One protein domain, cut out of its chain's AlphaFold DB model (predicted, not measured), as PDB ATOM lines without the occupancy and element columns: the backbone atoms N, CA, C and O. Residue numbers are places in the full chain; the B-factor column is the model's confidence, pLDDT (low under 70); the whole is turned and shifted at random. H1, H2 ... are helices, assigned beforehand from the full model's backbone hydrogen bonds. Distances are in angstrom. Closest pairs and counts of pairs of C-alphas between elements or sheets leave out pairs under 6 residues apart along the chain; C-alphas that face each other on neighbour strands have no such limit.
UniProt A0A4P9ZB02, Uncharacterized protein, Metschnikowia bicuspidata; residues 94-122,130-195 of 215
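This is residues 94 to 122 and 130 to 195 of the 215 residues of an uncharacterized protein of Metschnikowia bicuspidata (UniProt A0A4P9ZB02). Two long helices cross as a lopsided cross, H1 by its middle and H3 near its beginning, and the short helix H2 packs beside the crossing. Residues 165 to 195, of which 165 to 194 belong to H3, stick out as one long arm, and so do two shorter stretches, residues 94 to 100, of which 95 to 100 belong to H1, and residues 117 to 122, of which 117 to 121 belong to H1. The printed part has 95 residues with three named helices, in the order H1, H2, H3, and no named strand; its class is all helix. The whole is extended, with a radius of gyration of the C-alphas of 21.8 A, and its flat outline spans 77 by 42 by 20 A.

H1, residues 95 to 121, touches H2, residues 134 to 142, with its residues 104 to 108 alone; the closest C-alphas, those of Lys 108 and Phe 134, are 5.8 A apart. They run the same way at a steep tilt of 69 degrees, only just short of about perpendicular. H3, residues 150 to 194, touches H1 with its residues 156 to 161 alone, and H1 touches H3 with its residues 107 to 114 alone; the closest C-alphas, those of Leu 110 and Glu 160, are 6.2 A apart. Their lines are about perpendicular, at 89 degrees. H2 and H3 form a helical hairpin, opposite ways at a steep tilt of 39 degrees. They only just touch, with 3 pairs of C-alphas within 8 A, the closest those of Val 141 and Tyr 150 at 5.8 A. The helix packing is mostly crossed, with 0 of these 3 pairs at a shallow tilt. In H1, H2 and H3 every O i to N i+4 pair is within hydrogen-bond range.

H1 begins at C-alpha 95 (-13.153, 45.803, 63.141) and is 39.4 A long. H2 measures 12.6 A. H3, 65.0 A long, ends at C-alpha 194 (-21.720, 88.035, 29.010).

The C-alphas farthest apart, those of Ser 145 and Asn 195, are 76.8 A apart. Residues 123 to 129 are not printed, and C-alphas 122 and 130 are 15.4 A apart across the cut. The link from H2 to H3 is short. Mean pLDDT of the printed part is 84.7; residues 194 to 195 are under 70.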
ATOM      1  N   LEU A  94     -15.739  42.394  65.270       74.19
ATOM      2  CA  LEU A  94     -14.500  43.097  65.578       74.19
ATOM      3  C   LEU A  94     -13.992  43.795  64.302       74.19
ATOM      4  O   LEU A  94     -13.844  43.132  63.279       74.19
ATOM      5  N   PRO A  95     -13.648  45.094  64.329       76.81
ATOM      6  CA  PRO A  95     -13.153  45.803  63.141       76.81
ATOM      7  C   PRO A  95     -11.958  45.114  62.458       76.81
ATOM      8  O   PRO A  95     -11.799  45.166  61.240       76.81
ATOM      9  N   ILE A  96     -11.146  44.399  63.241       80.75
ATOM     10  CA  ILE A  96      -9.987  43.638  62.766       80.75
ATOM     11  C   ILE A  96     -10.400  42.539  61.776       80.75
ATOM     12  O   ILE A  96      -9.715  42.334  60.778       80.75
ATOM     13  N   THR A  97     -11.524  41.846  61.991       83.75
ATOM     14  CA  THR A  97     -11.939  40.758  61.090       83.75
ATOM     15  C   THR A  97     -12.354  41.294  59.727       83.75
ATOM     16  O   THR A  97     -12.053  40.681  58.709       83.75
ATOM     17  N   VAL A  98     -12.991  42.467  59.695       83.25
ATOM     18  CA  VAL A  98     -13.346  43.161  58.451       83.25
ATOM     19  C   VAL A  98     -12.079  43.531  57.682       83.25
ATOM     20  O   VAL A  98     -11.975  43.236  56.493       83.25
ATOM     21  N   LEU A  99     -11.078  44.083  58.374       86.00
ATOM     22  CA  LEU A  99      -9.780  44.410  57.780       86.00
ATOM     23  C   LEU A  99      -9.102  43.166  57.193       86.00
ATOM     24  O   LEU A  99      -8.674  43.193  56.040       86.00
ATOM     25  N   ILE A 100      -9.072  42.056  57.938       88.88
ATOM     26  CA  ILE A 100      -8.506  40.783  57.467       88.88
ATOM     27  C   ILE A 100      -9.239  40.287  56.214       88.88
ATOM     28  O   ILE A 100      -8.590  39.910  55.240       88.88
ATOM     29  N   ILE A 101     -10.574  40.315  56.194       89.06
ATOM     30  CA  ILE A 101     -11.362  39.882  55.030       89.06
ATOM     31  C   ILE A 101     -11.058  40.766  53.818       89.06
ATOM     32  O   ILE A 101     -10.791  40.247  52.733       89.06
ATOM     33  N   HIS A 102     -11.046  42.090  53.987       89.19
ATOM     34  CA  HIS A 102     -10.700  43.004  52.900       89.19
ATOM     35  C   HIS A 102      -9.288  42.756  52.378       89.19
ATOM     36  O   HIS A 102      -9.098  42.703  51.164       89.19
ATOM     37  N   TYR A 103      -8.326  42.527  53.269       89.31
ATOM     38  CA  TYR A 103      -6.954  42.197  52.904       89.31
ATOM     39  C   TYR A 103      -6.871  40.884  52.108       89.31
ATOM     40  O   TYR A 103      -6.280  40.846  51.028       89.31
ATOM     41  N   GLN A 104      -7.551  39.826  52.559       92.12
ATOM     42  CA  GLN A 104      -7.624  38.546  51.845       92.12
ATOM     43  C   GLN A 104      -8.263  38.692  50.457       92.12
ATOM     44  O   GLN A 104      -7.773  38.129  49.471       92.12
ATOM     45  N   MET A 105      -9.354  39.456  50.345       90.81
ATOM     46  CA  MET A 105      -9.986  39.731  49.053       90.81
ATOM     47  C   MET A 105      -9.080  40.552  48.136       90.81
ATOM     48  O   MET A 105      -9.049  40.305  46.927       90.81
ATOM     49  N   TRP A 106      -8.352  41.512  48.700       91.75
ATOM     50  CA  TRP A 106      -7.435  42.377  47.973       91.75
ATOM     51  C   TRP A 106      -6.265  41.583  47.387       91.75
ATOM     52  O   TRP A 106      -6.057  41.653  46.173       91.75
ATOM     53  N   ILE A 107      -5.605  40.726  48.178       90.75
ATOM     54  CA  ILE A 107      -4.553  39.828  47.673       90.75
ATOM     55  C   ILE A 107      -5.098  38.921  46.571       90.75
ATOM     56  O   ILE A 107      -4.510  38.835  45.496       90.75
ATOM     57  N   LYS A 108      -6.256  38.280  46.787       92.56
ATOM     58  CA  LYS A 108      -6.885  37.423  45.768       92.56
ATOM     59  C   LYS A 108      -7.099  38.176  44.453       92.56
ATOM     60  O   LYS A 108      -6.885  37.624  43.373       92.56
ATOM     61  N   ARG A 109      -7.563  39.425  44.527       92.25
ATOM     62  CA  ARG A 109      -7.809  40.271  43.355       92.25
ATOM     63  C   ARG A 109      -6.509  40.579  42.611       92.25
ATOM     64  O   ARG A 109      -6.484  40.421  41.392       92.25
ATOM     65  N   LEU A 110      -5.452  40.964  43.329       89.69
ATOM     66  CA  LEU A 110      -4.133  41.242  42.751       89.69
ATOM     67  C   LEU A 110      -3.517  39.993  42.123       89.69
ATOM     68  O   LEU A 110      -3.111  40.018  40.965       89.69
ATOM     69  N   PHE A 111      -3.552  38.869  42.831       89.75
ATOM     70  CA  PHE A 111      -3.002  37.615  42.335       89.75
ATOM     71  C   PHE A 111      -3.743  37.107  41.088       89.75
ATOM     72  O   PHE A 111      -3.130  36.714  40.100       89.75
ATOM     73  N   ASN A 112      -5.074  37.212  41.053       91.00
ATOM     74  CA  ASN A 112      -5.836  36.874  39.849       91.00
ATOM     75  C   ASN A 112      -5.557  37.834  38.682       91.00
ATOM     76  O   ASN A 112      -5.603  37.417  37.525       91.00
ATOM     77  N   LYS A 113      -5.264  39.110  38.952       89.06
ATOM     78  CA  LYS A 113      -4.841  40.073  37.924       89.06
ATOM     79  C   LYS A 113      -3.469  39.702  37.358       89.06
ATOM     80  O   LYS A 113      -3.315  39.715  36.136       89.06
ATOM     81  N   PHE A 114      -2.537  39.290  38.216       89.81
ATOM     82  CA  PHE A 114      -1.256  38.726  37.803       89.81
ATOM     83  C   PHE A 114      -1.451  37.496  36.906       89.81
ATOM     84  O   PHE A 114      -0.944  37.477  35.790       89.81
ATOM     85  N   ILE A 115      -2.285  36.531  37.308       88.88
ATOM     86  CA  ILE A 115      -2.578  35.337  36.493       88.88
ATOM     87  C   ILE A 115      -3.166  35.712  35.131       88.88
ATOM     88  O   ILE A 115      -2.801  35.126  34.117       88.88
ATOM     89  N   ARG A 116      -4.049  36.719  35.062       89.62
ATOM     90  CA  ARG A 116      -4.558  37.211  33.768       89.62
ATOM     91  C   ARG A 116      -3.443  37.745  32.882       89.62
ATOM     92  O   ARG A 116      -3.475  37.489  31.684       89.62
ATOM     93  N   LYS A 117      -2.494  38.501  33.438       88.12
ATOM     94  CA  LYS A 117      -1.340  39.002  32.682       88.12
ATOM     95  C   LYS A 117      -0.431  37.856  32.249       88.12
ATOM     96  O   LYS A 117      -0.063  37.811  31.085       88.12
ATOM     97  N   PHE A 118      -0.161  36.909  33.141       87.38
ATOM     98  CA  PHE A 118       0.646  35.727  32.857       87.38
ATOM     99  C   PHE A 118       0.049  34.866  31.732       87.38
ATOM    100  O   PHE A 118       0.742  34.515  30.783       87.38
ATOM    101  N   ASN A 119      -1.261  34.610  31.778       89.12
ATOM    102  CA  ASN A 119      -1.975  33.871  30.732       89.12
ATOM    103  C   ASN A 119      -1.997  34.616  29.386       89.12
ATOM    104  O   ASN A 119      -2.145  33.986  28.345       89.12
ATOM    105  N   ARG A 120      -1.900  35.953  29.392       88.56
ATOM    106  CA  ARG A 120      -1.796  36.755  28.162       88.56
ATOM    107  C   ARG A 120      -0.390  36.713  27.573       88.56
ATOM    108  O   ARG A 120      -0.267  36.703  26.358       88.56
ATOM    109  N   SER A 121       0.644  36.714  28.415       87.75
ATOM    110  CA  SER A 121       2.037  36.687  27.962       87.75
ATOM    111  C   SER A 121       2.513  35.298  27.536       87.75
ATOM    112  O   SER A 121       3.421  35.209  26.721       87.75
ATOM    113  N   HIS A 122       1.891  34.226  28.036       86.00
ATOM    114  CA  HIS A 122       2.256  32.847  27.698       86.00
ATOM    115  C   HIS A 122       1.046  32.064  27.170       86.00
ATOM    116  O   HIS A 122       0.534  31.193  27.875       86.00
ATOM    117  N   PHE A 130      -8.372  30.759  37.682       86.44
ATOM    118  CA  PHE A 130      -8.450  31.770  38.738       86.44
ATOM    119  C   PHE A 130      -8.675  31.149  40.117       86.44
ATOM    120  O   PHE A 130      -9.485  30.234  40.293       86.44
ATOM    121  N   PHE A 131      -8.035  31.727  41.129       86.31
ATOM    122  CA  PHE A 131      -8.191  31.303  42.512       86.31
ATOM    123  C   PHE A 131      -9.455  31.929  43.112       86.31
ATOM    124  O   PHE A 131      -9.594  33.153  43.195       86.31
ATOM    125  N   ARG A 132     -10.398  31.078  43.541       86.62
ATOM    126  CA  ARG A 132     -11.660  31.507  44.183       86.62
ATOM    127  C   ARG A 132     -11.475  31.918  45.647       86.62
ATOM    128  O   ARG A 132     -12.151  32.840  46.107       86.62
ATOM    129  N   SER A 133     -10.548  31.275  46.354       88.56
ATOM    130  CA  SER A 133     -10.311  31.427  47.795       88.56
ATOM    131  C   SER A 133      -8.852  31.765  48.087       88.56
ATOM    132  O   SER A 133      -7.952  31.157  47.509       88.56
ATOM    133  N   PHE A 134      -8.622  32.678  49.036       87.88
ATOM    134  CA  PHE A 134      -7.278  33.032  49.510       87.88
ATOM    135  C   PHE A 134      -6.530  31.815  50.071       87.88
ATOM    136  O   PHE A 134      -5.367  31.606  49.750       87.88
ATOM    137  N   TYR A 135      -7.236  30.933  50.783       88.50
ATOM    138  CA  TYR A 135      -6.671  29.686  51.307       88.50
ATOM    139  C   TYR A 135      -6.000  28.812  50.236       88.50
ATOM    140  O   TYR A 135      -4.981  28.199  50.501       88.50
ATOM    141  N   LYS A 136      -6.515  28.791  48.997       87.38
ATOM    142  CA  LYS A 136      -5.894  28.004  47.913       87.38
ATOM    143  C   LYS A 136      -4.575  28.611  47.437       87.38
ATOM    144  O   LYS A 136      -3.713  27.877  46.977       87.38
ATOM    145  N   ILE A 137      -4.439  29.933  47.534       87.00
ATOM    146  CA  ILE A 137      -3.188  30.636  47.229       87.00
ATOM    147  C   ILE A 137      -2.164  30.318  48.320       87.00
ATOM    148  O   ILE A 137      -1.037  29.971  48.001       87.00
ATOM    149  N   MET A 138      -2.572  30.352  49.592       86.25
ATOM    150  CA  MET A 138      -1.691  29.988  50.708       86.25
ATOM    151  C   MET A 138      -1.284  28.515  50.672       86.25
ATOM    152  O   MET A 138      -0.103  28.221  50.770       86.25
ATOM    153  N   ALA A 139      -2.218  27.603  50.395       86.12
ATOM    154  CA  ALA A 139      -1.904  26.189  50.206       86.12
ATOM    155  C   ALA A 139      -0.897  25.970  49.062       86.12
ATOM    156  O   ALA A 139      -0.054  25.089  49.145       86.12
ATOM    157  N   MET A 140      -0.947  26.786  48.001       84.50
ATOM    158  CA  MET A 140       0.041  26.733  46.917       84.50
ATOM    159  C   MET A 140       1.438  27.172  47.375       84.50
ATOM    160  O   MET A 140       2.418  26.617  46.898       84.50
ATOM    161  N   VAL A 141       1.521  28.145  48.284       85.44
ATOM    162  CA  VAL A 141       2.781  28.637  48.869       85.44
ATOM    163  C   VAL A 141       3.364  27.657  49.887       85.44
ATOM    164  O   VAL A 141       4.577  27.547  50.021       85.44
ATOM    165  N   GLU A 142       2.504  26.972  50.636       82.44
ATOM    166  CA  GLU A 142       2.909  26.020  51.674       82.44
ATOM    167  C   GLU A 142       3.360  24.672  51.094       82.44
ATOM    168  O   GLU A 142       4.052  23.916  51.773       82.44
ATOM    169  N   ASN A 143       3.004  24.369  49.841       83.31
ATOM    170  CA  ASN A 143       3.406  23.138  49.171       83.31
ATOM    171  C   ASN A 143       4.901  23.173  48.794       83.31
ATOM    172  O   ASN A 143       5.268  23.902  47.872       83.31
ATOM    173  N   PRO A 144       5.756  22.318  49.389       75.06
ATOM    174  CA  PRO A 144       7.195  22.309  49.108       75.06
ATOM    175  C   PRO A 144       7.543  21.751  47.719       75.06
ATOM    176  O   PRO A 144       8.684  21.840  47.286       75.06
ATOM    177  N   SER A 145       6.577  21.147  47.022       75.81
ATOM    178  CA  SER A 145       6.749  20.602  45.669       75.81
ATOM    179  C   SER A 145       6.654  21.657  44.564       75.81
ATOM    180  O   SER A 145       6.861  21.335  43.398       75.81
ATOM    181  N   ILE A 146       6.273  22.887  44.907       78.38
ATOM    182  CA  ILE A 146       6.168  24.006  43.975       78.38
ATOM    183  C   ILE A 146       7.261  24.999  44.369       78.38
ATOM    184  O   ILE A 146       7.305  25.415  45.523       78.38
ATOM    185  N   ASP A 147       8.082  25.455  43.419       76.38
ATOM    186  CA  ASP A 147       9.148  26.455  43.646       76.38
ATOM    187  C   ASP A 147       8.610  27.871  43.981       76.38
ATOM    188  O   ASP A 147       9.259  28.900  43.768       76.38
ATOM    189  N   PHE A 148       7.371  27.962  44.462       79.44
ATOM    190  CA  PHE A 148       6.674  29.203  44.738       79.44
ATOM    191  C   PHE A 148       6.718  29.536  46.230       79.44
ATOM    192  O   PHE A 148       5.838  29.171  47.005       79.44
ATOM    193  N   THR A 149       7.739  30.293  46.621       86.94
ATOM    194  CA  THR A 149       7.942  30.728  48.007       86.94
ATOM    195  C   THR A 149       7.026  31.896  48.393       86.94
ATOM    196  O   THR A 149       6.617  32.705  47.558       86.94
ATOM    197  N   TYR A 150       6.781  32.067  49.696       86.12
ATOM    198  CA  TYR A 150       6.044  33.211  50.248       86.12
ATOM    199  C   TYR A 150       6.642  34.572  49.846       86.12
ATOM    200  O   TYR A 150       5.904  35.520  49.574       86.12
ATOM    201  N   ALA A 151       7.971  34.656  49.730       87.00
ATOM    202  CA  ALA A 151       8.665  35.841  49.231       87.00
ATOM    203  C   ALA A 151       8.215  36.222  47.808       87.00
ATOM    204  O   ALA A 151       7.926  37.388  47.549       87.00
ATOM    205  N   ASN A 152       8.048  35.230  46.928       86.06
ATOM    206  CA  ASN A 152       7.599  35.440  45.551       86.06
ATOM    207  C   ASN A 152       6.155  35.958  45.523       86.06
ATOM    208  O   ASN A 152       5.825  36.842  44.734       86.06
ATOM    209  N   LEU A 153       5.287  35.455  46.411       87.81
ATOM    210  CA  LEU A 153       3.921  35.965  46.536       87.81
ATOM    211  C   LEU A 153       3.905  37.437  46.958       87.81
ATOM    212  O   LEU A 153       3.179  38.228  46.354       87.81
ATOM    213  N   ILE A 154       4.695  37.805  47.970       88.56
ATOM    214  CA  ILE A 154       4.798  39.198  48.424       88.56
ATOM    215  C   ILE A 154       5.279  40.089  47.282       88.56
ATOM    216  O   ILE A 154       4.656  41.112  47.008       88.56
ATOM    217  N   GLU A 155       6.348  39.694  46.594       91.31
ATOM    218  CA  GLU A 155       6.921  40.483  45.507       91.31
ATOM    219  C   GLU A 155       5.908  40.716  44.376       91.31
ATOM    220  O   GLU A 155       5.739  41.843  43.908       91.31
ATOM    221  N   ILE A 156       5.173  39.673  43.978       88.75
ATOM    222  CA  ILE A 156       4.113  39.775  42.966       88.75
ATOM    223  C   ILE A 156       3.012  40.737  43.421       88.75
ATOM    224  O   ILE A 156       2.548  41.566  42.636       88.75
ATOM    225  N   VAL A 157       2.581  40.636  44.681       89.75
ATOM    226  CA  VAL A 157       1.528  41.494  45.239       89.75
ATOM    227  C   VAL A 157       1.978  42.954  45.282       89.75
ATOM    228  O   VAL A 157       1.201  43.825  44.893       89.75
ATOM    229  N   LEU A 158       3.220  43.227  45.692       89.12
ATOM    230  CA  LEU A 158       3.779  44.581  45.723       89.12
ATOM    231  C   LEU A 158       3.861  45.185  44.318       89.12
ATOM    232  O   LEU A 158       3.298  46.255  44.088       89.12
ATOM    233  N   LYS A 159       4.439  44.460  43.353       90.75
ATOM    234  CA  LYS A 159       4.528  44.913  41.955       90.75
ATOM    235  C   LYS A 159       3.152  45.196  41.351       90.75
ATOM    236  O   LYS A 159       2.946  46.215  40.694       90.75
ATOM    237  N   GLU A 160       2.168  44.324  41.573       89.88
ATOM    238  CA  GLU A 160       0.808  44.565  41.072       89.88
ATOM    239  C   GLU A 160       0.093  45.716  41.789       89.88
ATOM    240  O   GLU A 160      -0.719  46.404  41.161       89.88
ATOM    241  N   SER A 161       0.397  45.942  43.069       90.94
ATOM    242  CA  SER A 161      -0.107  47.080  43.839       90.94
ATOM    243  C   SER A 161       0.433  48.401  43.294       90.94
ATOM    244  O   SER A 161      -0.345  49.330  43.086       90.94
ATOM    245  N   GLU A 162       1.728  48.482  42.989       91.25
ATOM    246  CA  GLU A 162       2.347  49.665  42.373       91.25
ATOM    247  C   GLU A 162       1.725  49.980  41.008       91.25
ATOM    248  O   GLU A 162       1.338  51.118  40.739       91.25
ATOM    249  N   ILE A 163       1.525  48.958  40.169       88.94
ATOM    250  CA  ILE A 163       0.867  49.125  38.865       88.94
ATOM    251  C   ILE A 163      -0.581  49.608  39.035       88.94
ATOM    252  O   ILE A 163      -1.075  50.412  38.241       88.94
ATOM    253  N   GLU A 164      -1.302  49.109  40.043       86.69
ATOM    254  CA  GLU A 164      -2.654  49.589  40.328       86.69
ATOM    255  C   GLU A 164      -2.653  51.037  40.823       86.69
ATOM    256  O   GLU A 164      -3.447  51.831  40.316       86.69
ATOM    257  N   ALA A 165      -1.743  51.401  41.727       87.75
ATOM    258  CA  ALA A 165      -1.587  52.764  42.224       87.75
ATOM    259  C   ALA A 165      -1.297  53.747  41.083       87.75
ATOM    260  O   ALA A 165      -1.994  54.754  40.956       87.75
ATOM    261  N   TYR A 166      -0.372  53.405  40.182       91.44
ATOM    262  CA  TYR A 166      -0.092  54.199  38.987       91.44
ATOM    263  C   TYR A 166      -1.337  54.358  38.101       91.44
ATOM    264  O   TYR A 166      -1.681  55.460  37.677       91.44
ATOM    265  N   SER A 167      -2.085  53.271  37.872       88.44
ATOM    266  CA  SER A 167      -3.316  53.329  37.073       88.44
ATOM    267  C   SER A 167      -4.421  54.180  37.712       88.44
ATOM    268  O   SER A 167      -5.222  54.787  37.001       88.44
ATOM    269  N   LEU A 168      -4.488  54.219  39.044       87.44
ATOM    270  CA  LEU A 168      -5.432  55.056  39.780       87.44
ATOM    271  C   LEU A 168      -5.016  56.524  39.728       87.44
ATOM    272  O   LEU A 168      -5.880  57.363  39.488       87.44
ATOM    273  N   ALA A 169      -3.722  56.817  39.870       89.31
ATOM    274  CA  ALA A 169      -3.180  58.164  39.717       89.31
ATOM    275  C   ALA A 169      -3.475  58.725  38.318       89.31
ATOM    276  O   ALA A 169      -4.022  59.817  38.206       89.31
ATOM    277  N   LEU A 170      -3.252  57.930  37.264       90.44
ATOM    278  CA  LEU A 170      -3.592  58.307  35.886       90.44
ATOM    279  C   LEU A 170      -5.098  58.583  35.711       90.44
ATOM    280  O   LEU A 170      -5.514  59.520  35.039       90.44
ATOM    281  N   LYS A 171      -5.966  57.776  36.328       89.88
ATOM    282  CA  LYS A 171      -7.417  58.024  36.276       89.88
ATOM    283  C   LYS A 171      -7.815  59.289  37.027       89.88
ATOM    284  O   LYS A 171      -8.790  59.928  36.644       89.88
ATOM    285  N   GLN A 172      -7.122  59.614  38.114       87.19
ATOM    286  CA  GLN A 172      -7.361  60.839  38.867       87.19
ATOM    287  C   GLN A 172      -6.892  62.062  38.079       87.19
ATOM    288  O   GLN A 172      -7.672  63.003  37.972       87.19
ATOM    289  N   SER A 173      -5.706  62.025  37.461       82.38
ATOM    290  CA  SER A 173      -5.231  63.116  36.601       82.38
ATOM    291  C   SER A 173      -6.188  63.357  35.438       82.38
ATOM    292  O   SER A 173      -6.675  64.467  35.277       82.38
ATOM    293  N   ASN A 174      -6.604  62.300  34.733       85.88
ATOM    294  CA  ASN A 174      -7.529  62.434  33.606       85.88
ATOM    295  C   ASN A 174      -8.891  63.017  34.017       85.88
ATOM    296  O   ASN A 174      -9.514  63.731  33.240       85.88
ATOM    297  N   LYS A 175      -9.365  62.724  35.237       83.00
ATOM    298  CA  LYS A 175     -10.592  63.326  35.785       83.00
ATOM    299  C   LYS A 175     -10.421  64.803  36.128       83.00
ATOM    300  O   LYS A 175     -11.392  65.549  36.060       83.00
ATOM    301  N   LEU A 176      -9.234  65.213  36.566       80.88
ATOM    302  CA  LEU A 176      -8.936  66.623  36.810       80.88
ATOM    303  C   LEU A 176      -8.840  67.374  35.483       80.88
ATOM    304  O   LEU A 176      -9.391  68.462  35.372       80.88
ATOM    305  N   ASP A 177      -8.228  66.770  34.470       79.56
ATOM    306  CA  ASP A 177      -8.110  67.374  33.145       79.56
ATOM    307  C   ASP A 177      -9.471  67.493  32.454       79.56
ATOM    308  O   ASP A 177      -9.772  68.541  31.893       79.56
ATOM    309  N   SER A 178     -10.346  66.484  32.563       79.44
ATOM    310  CA  SER A 178     -11.719  66.599  32.051       79.44
ATOM    311  C   SER A 178     -12.497  67.715  32.746       79.44
ATOM    312  O   SER A 178     -13.171  68.482  32.077       79.44
ATOM    313  N   LYS A 179     -12.357  67.847  34.071       81.75
ATOM    314  CA  LYS A 179     -13.010  68.927  34.823       81.75
ATOM    315  C   LYS A 179     -12.511  70.304  34.403       81.75
ATOM    316  O   LYS A 179     -13.328  71.184  34.199       81.75
ATOM    317  N   LYS A 180     -11.202  70.466  34.203       78.81
ATOM    318  CA  LYS A 180     -10.629  71.713  33.677       78.81
ATOM    319  C   LYS A 180     -11.151  72.037  32.279       78.81
ATOM    320  O   LYS A 180     -11.434  73.188  31.989       78.81
ATOM    321  N   ILE A 181     -11.281  71.037  31.405       76.75
ATOM    322  CA  ILE A 181     -11.858  71.230  30.064       76.75
ATOM    323  C   ILE A 181     -13.324  71.668  30.163       76.75
ATOM    324  O   ILE A 181     -13.755  72.509  29.378       76.75
ATOM    325  N   ASP A 182     -14.083  71.106  31.100       77.12
ATOM    326  CA  ASP A 182     -15.480  71.480  31.317       77.12
ATOM    327  C   ASP A 182     -15.597  72.895  31.919       77.12
ATOM    328  O   ASP A 182     -16.390  73.683  31.421       77.12
ATOM    329  N   GLU A 183     -14.735  73.267  32.872       81.81
ATOM    330  CA  GLU A 183     -14.628  74.633  33.419       81.81
ATOM    331  C   GLU A 183     -14.293  75.662  32.324       81.81
ATOM    332  O   GLU A 183     -14.957  76.687  32.222       81.81
ATOM    333  N   ILE A 184     -13.336  75.366  31.436       78.88
ATOM    334  CA  ILE A 184     -12.989  76.245  30.303       78.88
ATOM    335  C   ILE A 184     -14.183  76.414  29.353       78.88
ATOM    336  O   ILE A 184     -14.437  77.511  28.859       78.88
ATOM    337  N   LYS A 185     -14.946  75.348  29.091       79.62
ATOM    338  CA  LYS A 185     -16.159  75.444  28.263       79.62
ATOM    339  C   LYS A 185     -17.240  76.276  28.940       79.62
ATOM    340  O   LYS A 185     -17.888  77.062  28.257       79.62
ATOM    341  N   GLU A 186     -17.437  76.103  30.244       82.00
ATOM    342  CA  GLU A 186     -18.376  76.907  31.026       82.00
ATOM    343  C   GLU A 186     -17.976  78.390  30.996       82.00
ATOM    344  O   GLU A 186     -18.819  79.241  30.706       82.00
ATOM    345  N   GLU A 187     -16.690  78.706  31.164       77.00
ATOM    346  CA  GLU A 187     -16.155  80.065  31.020       77.00
ATOM    347  C   GLU A 187     -16.351  80.626  29.609       77.00
ATOM    348  O   GLU A 187     -16.763  81.773  29.469       77.00
ATOM    349  N   GLU A 188     -16.130  79.843  28.550       78.75
ATOM    350  CA  GLU A 188     -16.409  80.280  27.179       78.75
ATOM    351  C   GLU A 188     -17.901  80.529  26.935       78.75
ATOM    352  O   GLU A 188     -18.259  81.460  26.212       78.75
ATOM    353  N   THR A 189     -18.786  79.705  27.503       78.56
ATOM    354  CA  THR A 189     -20.235  79.913  27.392       78.56
ATOM    355  C   THR A 189     -20.675  81.153  28.157       78.56
ATOM    356  O   THR A 189     -21.369  81.988  27.585       78.56
ATOM    357  N   LEU A 190     -20.172  81.350  29.378       75.69
ATOM    358  CA  LEU A 190     -20.395  82.561  30.162       75.69
ATOM    359  C   LEU A 190     -19.807  83.786  29.467       75.69
ATOM    360  O   LEU A 190     -20.448  84.821  29.448       75.69
ATOM    361  N   ALA A 191     -18.632  83.695  28.846       74.12
ATOM    362  CA  ALA A 191     -18.046  84.794  28.089       74.12
ATOM    363  C   ALA A 191     -18.896  85.149  26.861       74.12
ATOM    364  O   ALA A 191     -19.077  86.328  26.576       74.12
ATOM    365  N   ARG A 192     -19.462  84.157  26.158       73.19
ATOM    366  CA  ARG A 192     -20.402  84.385  25.046       73.19
ATOM    367  C   ARG A 192     -21.729  84.982  25.518       73.19
ATOM    368  O   ARG A 192     -22.265  85.841  24.829       73.19
ATOM    369  N   GLU A 193     -22.243  84.554  26.666       72.38
ATOM    370  CA  GLU A 193     -23.481  85.076  27.261       72.38
ATOM    371  C   GLU A 193     -23.295  86.480  27.863       72.38
ATOM    372  O   GLU A 193     -24.160  87.341  27.716       72.38
ATOM    373  N   CYS A 194     -22.141  86.736  28.483       61.75
ATOM    374  CA  CYS A 194     -21.720  88.035  29.010       61.75
ATOM    375  C   CYS A 194     -21.245  88.997  27.916       61.75
ATOM    376  O   CYS A 194     -21.100  90.188  28.199       61.75
ATOM    377  N   ASN A 195     -21.028  88.526  26.680       58.66
ATOM    378  CA  ASN A 195     -20.882  89.386  25.510       58.66
ATOM    379  C   ASN A 195     -22.261  89.996  25.209       58.66
ATOM    380  O   ASN A 195     -23.035  89.544  24.367       58.66
TER     381      ASN A 195